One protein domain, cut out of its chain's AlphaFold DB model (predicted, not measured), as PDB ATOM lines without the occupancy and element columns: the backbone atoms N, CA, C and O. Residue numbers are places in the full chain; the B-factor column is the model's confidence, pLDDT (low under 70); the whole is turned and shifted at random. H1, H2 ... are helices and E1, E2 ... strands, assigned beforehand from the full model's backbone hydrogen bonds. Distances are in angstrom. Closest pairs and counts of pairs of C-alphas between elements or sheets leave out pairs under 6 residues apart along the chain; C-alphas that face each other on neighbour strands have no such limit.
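Overview. This is residues 21 to 89 of the 89 residues of an uncharacterized protein of Geothermobacter hydrogeniphilus (UniProt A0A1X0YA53). Look for a two-stranded antiparallel ribbon, E1 and E2, at one end of a helical hairpin in which the shorter H2 packs on the longer H1; residues 63 to 69, between the helices, stick out. The printed part has 69 residues, with E1, H1, H2 and E2 in chain order, of mixed class. It is compact, with a radius of gyration of the C-alphas of 12.5 A and spans of 36 by 29 by 19 A.

Arrangement. Find E1, residues 21 to 27, and its antiparallel neighbour E2, residues 82 to 88: N 24 and O 85 are within hydrogen-bond range at 2.9 A. H1, residues 37 to 51, and H2, residues 71 to 79, touch at a steep tilt of 44 degrees, opposite ways; their closest C-alphas, Ala 48 and Asn 72, are 4.9 A apart. In both helices every O i to N i+4 pair is within hydrogen-bond range. E1 and H2 are apart.

Along the chain. Start at C-alpha 21, (241.601, 209.787, 206.193); E1 runs 17.5 A. H1 runs 20.6 A, H2 12.2 A, and E2 18.1 A to C-alpha 88, (241.409, 212.458, 209.192).

Size, cuts and confidence. The printed part has no cut. The H1 to H2 link is long; pLDDT is under 70 at residues 52 to 69 and 89.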
ATOM      1  N   GLY A  21     242.623 208.823 206.541       81.75
ATOM      2  CA  GLY A  21     241.601 209.787 206.193       81.75
ATOM      3  C   GLY A  21     241.100 209.621 204.769       81.75
ATOM      4  O   GLY A  21     241.655 208.852 203.976       81.75
ATOM      5  N   SER A  22     240.059 210.376 204.461       81.56
ATOM      6  CA  SER A  22     239.359 210.427 203.182       81.56
ATOM      7  C   SER A  22     239.310 211.868 202.683       81.56
ATOM      8  O   SER A  22     239.246 212.821 203.455       81.56
ATOM      9  N   TRP A  23     239.342 212.039 201.363       82.38
ATOM     10  CA  TRP A  23     238.951 213.309 200.759       82.38
ATOM     11  C   TRP A  23     237.435 213.332 200.640       82.38
ATOM     12  O   TRP A  23     236.858 212.459 199.994       82.38
ATOM     13  N   GLU A  24     236.807 214.324 201.256       84.88
ATOM     14  CA  GLU A  24     235.356 214.456 201.286       84.88
ATOM     15  C   GLU A  24     234.935 215.857 200.855       84.88
ATOM     16  O   GLU A  24     235.615 216.850 201.129       84.88
ATOM     17  N   TRP A  25     233.797 215.938 200.168       86.75
ATOM     18  CA  TRP A  25     233.176 217.211 199.835       86.75
ATOM     19  C   TRP A  25     232.509 217.786 201.078       86.75
ATOM     20  O   TRP A  25     231.481 217.295 201.542       86.75
ATOM     21  N   GLN A  26     233.103 218.848 201.602       89.31
ATOM     22  CA  GLN A  26     232.584 219.606 202.724       89.31
ATOM     23  C   GLN A  26     231.907 220.873 202.225       89.31
ATOM     24  O   GLN A  26     232.289 221.471 201.215       89.31
ATOM     25  N   ARG A  27     230.865 221.291 202.936       90.38
ATOM     26  CA  ARG A  27     230.183 222.534 202.602       90.38
ATOM     27  C   ARG A  27     231.078 223.717 202.956       90.38
ATOM     28  O   ARG A  27     231.550 223.829 204.086       90.38
ATOM     29  N   ALA A  28     231.244 224.633 202.010       88.38
ATOM     30  CA  ALA A  28     231.957 225.873 202.232       88.38
ATOM     31  C   ALA A  28     231.239 226.716 203.313       88.38
ATOM     32  O   ALA A  28     230.010 226.823 203.289       88.38
ATOM     33  N   PRO A  29     231.972 227.342 204.252       85.44
ATOM     34  CA  PRO A  29     231.369 228.124 205.337       85.44
ATOM     35  C   PRO A  29     230.497 229.298 204.866       85.44
ATOM     36  O   PRO A  29     229.640 229.774 205.605       85.44
ATOM     37  N   ASP A  30     230.745 229.780 203.650       83.88
ATOM     38  CA  ASP A  30     230.071 230.891 202.984       83.88
ATOM     39  C   ASP A  30     228.910 230.459 202.071       83.88
ATOM     40  O   ASP A  30     228.252 231.315 201.477       83.88
ATOM     41  N   ALA A  31     228.607 229.160 201.978       84.62
ATOM     42  CA  ALA A  31     227.494 228.665 201.177       84.62
ATOM     43  C   ALA A  31     226.139 229.100 201.769       84.62
ATOM     44  O   ALA A  31     225.786 228.756 202.900       84.62
ATOM     45  N   SER A  32     225.353 229.841 200.986       75.56
ATOM     46  CA  SER A  32     224.073 230.431 201.407       75.56
ATOM     47  C   SER A  32     222.880 229.468 201.353       75.56
ATOM     48  O   SER A  32     221.849 229.740 201.970       75.56
ATOM     49  N   GLU A  33     222.999 228.343 200.643       80.38
ATOM     50  CA  GLU A  33     221.894 227.416 200.374       80.38
ATOM     51  C   GLU A  33     222.037 226.066 201.090       80.38
ATOM     52  O   GLU A  33     223.129 225.527 201.278       80.38
ATOM     53  N   VAL A  34     220.904 225.459 201.465       75.00
ATOM     54  CA  VAL A  34     220.862 224.065 201.931       75.00
ATOM     55  C   VAL A  34     220.755 223.135 200.727       75.00
ATOM     56  O   VAL A  34     219.677 222.960 200.174       75.00
ATOM     57  N   ARG A  35     221.884 222.527 200.348       82.50
ATOM     58  CA  ARG A  35     222.010 221.581 199.232       82.50
ATOM     59  C   ARG A  35     222.428 220.183 199.695       82.50
ATOM     60  O   ARG A  35     223.096 220.043 200.725       82.50
ATOM     61  N   ASN A  36     222.014 219.160 198.951       87.94
ATOM     62  CA  ASN A  36     222.411 217.768 199.162       87.94
ATOM     63  C   ASN A  36     223.629 217.452 198.277       87.94
ATOM     64  O   ASN A  36     223.581 217.694 197.073       87.94
ATOM     65  N   VAL A  37     224.693 216.914 198.880       84.62
ATOM     66  CA  VAL A  37     225.960 216.648 198.186       84.62
ATOM     67  C   VAL A  37     225.811 215.631 197.053       84.62
ATOM     68  O   VAL A  37     226.353 215.853 195.982       84.62
ATOM     69  N   ASP A  38     225.015 214.575 197.233       83.94
ATOM     70  CA  ASP A  38     224.842 213.518 196.229       83.94
ATOM     71  C   ASP A  38     224.107 214.038 194.990       83.94
ATOM     72  O   ASP A  38     224.438 213.680 193.859       83.94
ATOM     73  N   THR A  39     223.114 214.909 195.195       87.00
ATOM     74  CA  THR A  39     222.403 215.575 194.093       87.00
ATOM     75  C   THR A  39     223.337 216.488 193.311       87.00
ATOM     76  O   THR A  39     223.341 216.449 192.084       87.00
ATOM     77  N   ASP A  40     224.153 217.278 194.009       89.88
ATOM     78  CA  ASP A  40     225.097 218.183 193.358       89.88
ATOM     79  C   ASP A  40     226.198 217.421 192.616       89.88
ATOM     80  O   ASP A  40     226.511 217.790 191.490       89.88
ATOM     81  N   ILE A  41     226.708 216.321 193.179       84.56
ATOM     82  CA  ILE A  41     227.642 215.423 192.489       84.56
ATOM     83  C   ILE A  41     227.015 214.931 191.180       84.56
ATOM     84  O   ILE A  41     227.613 215.091 190.123       84.56
ATOM     85  N   TRP A  42     225.799 214.380 191.216       84.38
ATOM     86  CA  TRP A  42     225.165 213.846 190.008       84.38
ATOM     87  C   TRP A  42     224.959 214.909 188.920       84.38
ATOM     88  O   TRP A  42     225.267 214.673 187.753       84.38
ATOM     89  N   GLU A  43     224.478 216.096 189.290       89.00
ATOM     90  CA  GLU A  43     224.289 217.191 188.331       89.00
ATOM     91  C   GLU A  43     225.620 217.734 187.795       89.00
ATOM     92  O   GLU A  43     225.705 218.101 186.624       89.00
ATOM     93  N   CYS A  44     226.665 217.772 188.624       87.00
ATOM     94  CA  CYS A  44     227.985 218.216 188.197       87.00
ATOM     95  C   CYS A  44     228.698 217.188 187.305       87.00
ATOM     96  O   CYS A  44     229.485 217.604 186.459       87.00
ATOM     97  N   GLU A  45     228.415 215.887 187.433       82.44
ATOM     98  CA  GLU A  45     228.891 214.862 186.486       82.44
ATOM     99  C   GLU A  45     228.247 215.046 185.105       82.44
ATOM    100  O   GLU A  45     228.934 214.979 184.091       82.44
ATOM    101  N   ILE A  46     226.946 215.352 185.048       86.19
ATOM    102  CA  ILE A  46     226.269 215.669 183.778       86.19
ATOM    103  C   ILE A  46     226.867 216.926 183.153       86.19
ATOM    104  O   ILE A  46     227.212 216.929 181.976       86.19
ATOM    105  N   PHE A  47     227.026 217.989 183.949       86.69
ATOM    106  CA  PHE A  47     227.664 219.217 183.483       86.69
ATOM    107  C   PHE A  47     229.071 218.947 182.942       86.69
ATOM    108  O   PHE A  47     229.450 219.487 181.907       86.69
ATOM    109  N   ALA A  48     229.844 218.115 183.633       84.31
ATOM    110  CA  ALA A  48     231.175 217.730 183.210       84.31
ATOM    111  C   ALA A  48     231.172 216.984 181.869       84.31
ATOM    112  O   ALA A  48     231.908 217.390 180.974       84.31
ATOM    113  N   ASP A  49     230.314 215.973 181.712       83.25
ATOM    114  CA  ASP A  49     230.158 215.185 180.477       83.25
ATOM    115  C   ASP A  49     229.750 216.063 179.281       83.25
ATOM    116  O   ASP A  49     230.308 215.953 178.194       83.25
ATOM    117  N   GLU A  50     228.839 217.016 179.496       85.56
ATOM    118  CA  GLU A  50     228.384 217.950 178.458       85.56
ATOM    119  C   GLU A  50     229.450 218.976 178.032       85.56
ATOM    120  O   GLU A  50     229.322 219.578 176.965       85.56
ATOM    121  N   ASN A  51     230.482 219.205 178.855       78.25
ATOM    122  CA  ASN A  51     231.473 220.270 178.657       78.25
ATOM    123  C   ASN A  51     232.919 219.749 178.549       78.25
ATOM    124  O   ASN A  51     233.852 220.552 178.525       78.25
ATOM    125  N   ASP A  52     233.131 218.430 178.489       69.81
ATOM    126  CA  ASP A  52     234.467 217.814 178.553       69.81
ATOM    127  C   ASP A  52     235.364 218.173 177.347       69.81
ATOM    128  O   ASP A  52     236.590 218.220 177.460       69.81
ATOM    129  N   ASP A  53     234.756 218.520 176.206       58.78
ATOM    130  CA  ASP A  53     235.459 218.944 174.986       58.78
ATOM    131  C   ASP A  53     235.942 220.414 175.024       58.78
ATOM    132  O   ASP A  53     236.866 220.787 174.293       58.78
ATOM    133  N   ASP A  54     235.366 221.254 175.893       55.72
ATOM    134  CA  ASP A  54     235.729 222.665 176.055       55.72
ATOM    135  C   ASP A  54     236.619 222.827 177.295       55.72
ATOM    136  O   ASP A  54     236.181 223.193 178.387       55.72
ATOM    137  N   VAL A  55     237.920 222.558 177.134       53.28
ATOM    138  CA  VAL A  55     238.927 222.767 178.189       53.28
ATOM    139  C   VAL A  55     239.024 224.261 178.521       53.28
ATOM    140  O   VAL A  55     239.817 225.012 177.942       53.28
ATOM    141  N   VAL A  56     238.226 224.719 179.484       52.59
ATOM    142  CA  VAL A  56     238.300 226.079 180.024       52.59
ATOM    143  C   VAL A  56     239.568 226.186 180.874       52.59
ATOM    144  O   VAL A  56     239.573 225.894 182.066       52.59
ATOM    145  N   TRP A  57     240.680 226.612 180.267       45.62
ATOM    146  CA  TRP A  57     241.934 226.823 180.993       45.62
ATOM    147  C   TRP A  57     241.772 227.949 182.028       45.62
ATOM    148  O   TRP A  57     241.735 229.135 181.690       45.62
ATOM    149  N   ARG A  58     241.685 227.582 183.308       48.88
ATOM    150  CA  ARG A  58     241.763 228.493 184.456       48.88
ATOM    151  C   ARG A  58     242.687 227.889 185.513       48.88
ATOM    152  O   ARG A  58     242.718 226.669 185.657       48.88
ATOM    153  N   PRO A  59     243.447 228.714 186.254       40.75
ATOM    154  CA  PRO A  59     244.295 228.211 187.320       40.75
ATOM    155  C   PRO A  59     243.395 227.622 188.404       40.75
ATOM    156  O   PRO A  59     242.744 228.354 189.151       40.75
ATOM    157  N   ALA A  60     243.343 226.293 188.471       42.03
ATOM    158  CA  ALA A  60     242.833 225.589 189.627       42.03
ATOM    159  C   ALA A  60     243.720 226.008 190.806       42.03
ATOM    160  O   ALA A  60     244.883 225.609 190.914       42.03
ATOM    161  N   ASN A  61     243.221 226.918 191.639       42.41
ATOM    162  CA  ASN A  61     243.855 227.247 192.906       42.41
ATOM    163  C   ASN A  61     243.737 225.999 193.793       42.41
ATOM    164  O   ASN A  61     242.779 225.836 194.538       42.41
ATOM    165  N   GLY A  62     244.699 225.095 193.628       42.69
ATOM    166  CA  GLY A  62     244.675 223.716 194.104       42.69
ATOM    167  C   GLY A  62     244.959 222.825 192.899       42.69
ATOM    168  O   GLY A  62     244.127 222.690 192.020       42.69
ATOM    169  N   ARG A  63     246.120 222.192 192.763       48.94
ATOM    170  CA  ARG A  63     246.619 221.201 193.717       48.94
ATOM    171  C   ARG A  63     248.129 220.986 193.526       48.94
ATOM    172  O   ARG A  63     248.576 220.810 192.394       48.94
ATOM    173  N   PRO A  64     248.930 220.901 194.600       44.56
ATOM    174  CA  PRO A  64     250.119 220.065 194.602       44.56
ATOM    175  C   PRO A  64     249.708 218.605 194.889       44.56
ATOM    176  O   PRO A  64     249.076 218.341 195.906       44.56
ATOM    177  N   TYR A  65     250.134 217.687 194.010       39.62
ATOM    178  CA  TYR A  65     249.979 216.215 194.022       39.62
ATOM    179  C   TYR A  65     248.671 215.606 193.478       39.62
ATOM    180  O   TYR A  65     247.618 215.692 194.097       39.62
ATOM    181  N   GLY A  66     248.824 214.848 192.379       38.25
ATOM    182  CA  GLY A  66     247.989 213.692 192.024       38.25
ATOM    183  C   GLY A  66     246.743 214.005 191.200       38.25
ATOM    184  O   GLY A  66     245.673 214.217 191.751       38.25
ATOM    185  N   GLU A  67     246.900 213.981 189.882       47.53
ATOM    186  CA  GLU A  67     245.865 214.133 188.856       47.53
ATOM    187  C   GLU A  67     244.685 213.160 189.014       47.53
ATOM    188  O   GLU A  67     244.784 212.049 188.519       47.53
ATOM    189  N   TRP A  68     243.570 213.557 189.634       50.66
ATOM    190  CA  TRP A  68     242.264 212.901 189.446       50.66
ATOM    191  C   TRP A  68     241.138 213.914 189.690       50.66
ATOM    192  O   TRP A  68     240.955 214.360 190.822       50.66
ATOM    193  N   GLY A  69     240.403 214.255 188.626       59.97
ATOM    194  CA  GLY A  69     239.186 215.072 188.671       59.97
ATOM    195  C   GLY A  69     238.879 215.751 187.333       59.97
ATOM    196  O   GLY A  69     239.781 216.265 186.673       59.97
ATOM    197  N   ASN A  70     237.609 215.743 186.916       73.81
ATOM    198  CA  ASN A  70     237.137 216.546 185.790       73.81
ATOM    199  C   ASN A  70     237.077 218.023 186.236       73.81
ATOM    200  O   ASN A  70     236.424 218.344 187.230       73.81
ATOM    201  N   PHE A  71     237.769 218.934 185.538       79.06
ATOM    202  CA  PHE A  71     237.826 220.350 185.938       79.06
ATOM    203  C   PHE A  71     236.432 220.991 185.993       79.06
ATOM    204  O   PHE A  71     236.136 221.743 186.922       79.06
ATOM    205  N   ASN A  72     235.568 220.662 185.033       81.62
ATOM    206  CA  ASN A  72     234.201 221.169 184.974       81.62
ATOM    207  C   ASN A  72     233.372 220.650 186.155       81.62
ATOM    208  O   ASN A  72     232.633 221.423 186.768       81.62
ATOM    209  N   PHE A  73     233.562 219.387 186.544       85.06
ATOM    210  CA  PHE A  73     232.952 218.831 187.753       85.06
ATOM    211  C   PHE A  73     233.383 219.609 189.005       85.06
ATOM    212  O   PHE A  73     232.543 220.100 189.760       85.06
ATOM    213  N   GLU A  74     234.693 219.773 189.217       82.69
ATOM    214  CA  GLU A  74     235.224 220.455 190.406       82.69
ATOM    215  C   GLU A  74     234.817 221.930 190.465       82.69
ATOM    216  O   GLU A  74     234.575 222.469 191.548       82.69
ATOM    217  N   TRP A  75     234.740 222.589 189.309       84.19
ATOM    218  CA  TRP A  75     234.238 223.952 189.189       84.19
ATOM    219  C   TRP A  75     232.760 224.039 189.578       84.19
ATOM    220  O   TRP A  75     232.392 224.859 190.417       84.19
ATOM    221  N   CYS A  76     231.924 223.158 189.026       87.31
ATOM    222  CA  CYS A  76     230.502 223.087 189.352       87.31
ATOM    223  C   CYS A  76     230.273 222.863 190.855       87.31
ATOM    224  O   CYS A  76     229.449 223.548 191.464       87.31
ATOM    225  N   MET A  77     231.050 221.972 191.478       89.12
ATOM    226  CA  MET A  77     230.991 221.736 192.922       89.12
ATOM    227  C   MET A  77     231.352 222.996 193.725       89.12
ATOM    228  O   MET A  77     230.652 223.340 194.679       89.12
ATOM    229  N   GLN A  78     232.393 223.731 193.323       87.75
ATOM    230  CA  GLN A  78     232.806 224.970 193.995       87.75
ATOM    231  C   GLN A  78     231.782 226.099 193.864       87.75
ATOM    232  O   GLN A  78     231.466 226.743 194.863       87.75
ATOM    233  N   GLU A  79     231.218 226.309 192.673       88.88
ATOM    234  CA  GLU A  79     230.161 227.307 192.443       88.88
ATOM    235  C   GLU A  79     228.903 227.015 193.276       88.88
ATOM    236  O   GLU A  79     228.188 227.928 193.689       88.88
ATOM    237  N   ARG A  80     228.658 225.739 193.591       90.00
ATOM    238  CA  ARG A  80     227.574 225.297 194.481       90.00
ATOM    239  C   ARG A  80     227.932 225.359 195.968       90.00
ATOM    240  O   ARG A  80     227.111 225.000 196.812       90.00
ATOM    241  N   GLY A  81     229.127 225.843 196.301       91.50
ATOM    242  CA  GLY A  81     229.575 226.035 197.673       91.50
ATOM    243  C   GLY A  81     230.133 224.772 198.326       91.50
ATOM    244  O   GLY A  81     229.995 224.617 199.538       91.50
ATOM    245  N   TRP A  82     230.763 223.876 197.565       89.69
ATOM    246  CA  TRP A  82     231.495 222.721 198.095       89.69
ATOM    247  C   TRP A  82     233.010 222.917 198.008       89.69
ATOM    248  O   TRP A  82     233.529 223.561 197.097       89.69
ATOM    249  N   ARG A  83     233.742 222.340 198.961       87.94
ATOM    250  CA  ARG A  83     235.209 222.299 198.992       87.94
ATOM    251  C   ARG A  83     235.668 220.882 199.300       87.94
ATOM    252  O   ARG A  83     235.066 220.208 200.128       87.94
ATOM    253  N   LEU A  84     236.723 220.432 198.628       84.50
ATOM    254  CA  LEU A  84     237.309 219.125 198.900       84.50
ATOM    255  C   LEU A  84     238.289 219.255 200.067       84.50
ATOM    256  O   LEU A  84     239.279 219.985 199.975       84.50
ATOM    257  N   GLU A  85     238.017 218.552 201.160       86.00
ATOM    258  CA  GLU A  85     238.819 218.599 202.380       86.00
ATOM    259  C   GLU A  85     239.285 217.193 202.758       86.00
ATOM    260  O   GLU A  85     238.557 216.217 202.584       86.00
ATOM    261  N   PHE A  86     240.522 217.078 203.244       82.88
ATOM    262  CA  PHE A  86     241.034 215.811 203.757       82.88
ATOM    263  C   PHE A  86     240.607 215.665 205.215       82.88
ATOM    264  O   PHE A  86     241.089 216.392 206.086       82.88
ATOM    265  N   ILE A  87     239.699 214.732 205.463       83.81
ATOM    266  CA  ILE A  87     239.182 214.416 206.786       83.81
ATOM    267  C   ILE A  87     240.012 213.272 207.347       83.81
ATOM    268  O   ILE A  87     240.099 212.208 206.743       83.81
ATOM    269  N   THR A  88     240.664 213.503 208.482       85.69
ATOM    270  CA  THR A  88     241.409 212.458 209.192       85.69
ATOM    271  C   THR A  88     240.474 211.646 210.087       85.69
ATOM    272  O   THR A  88     239.641 212.251 210.766       85.69
ATOM    273  N   ASP A  89     240.658 210.324 210.122       69.44
ATOM    274  CA  ASP A  89     239.962 209.399 211.039       69.44
ATOM    275  C   ASP A  89     240.299 209.656 212.522       69.44
ATOM    276  O   ASP A  89     241.471 209.999 212.825       69.44
TER     277      ASP A  89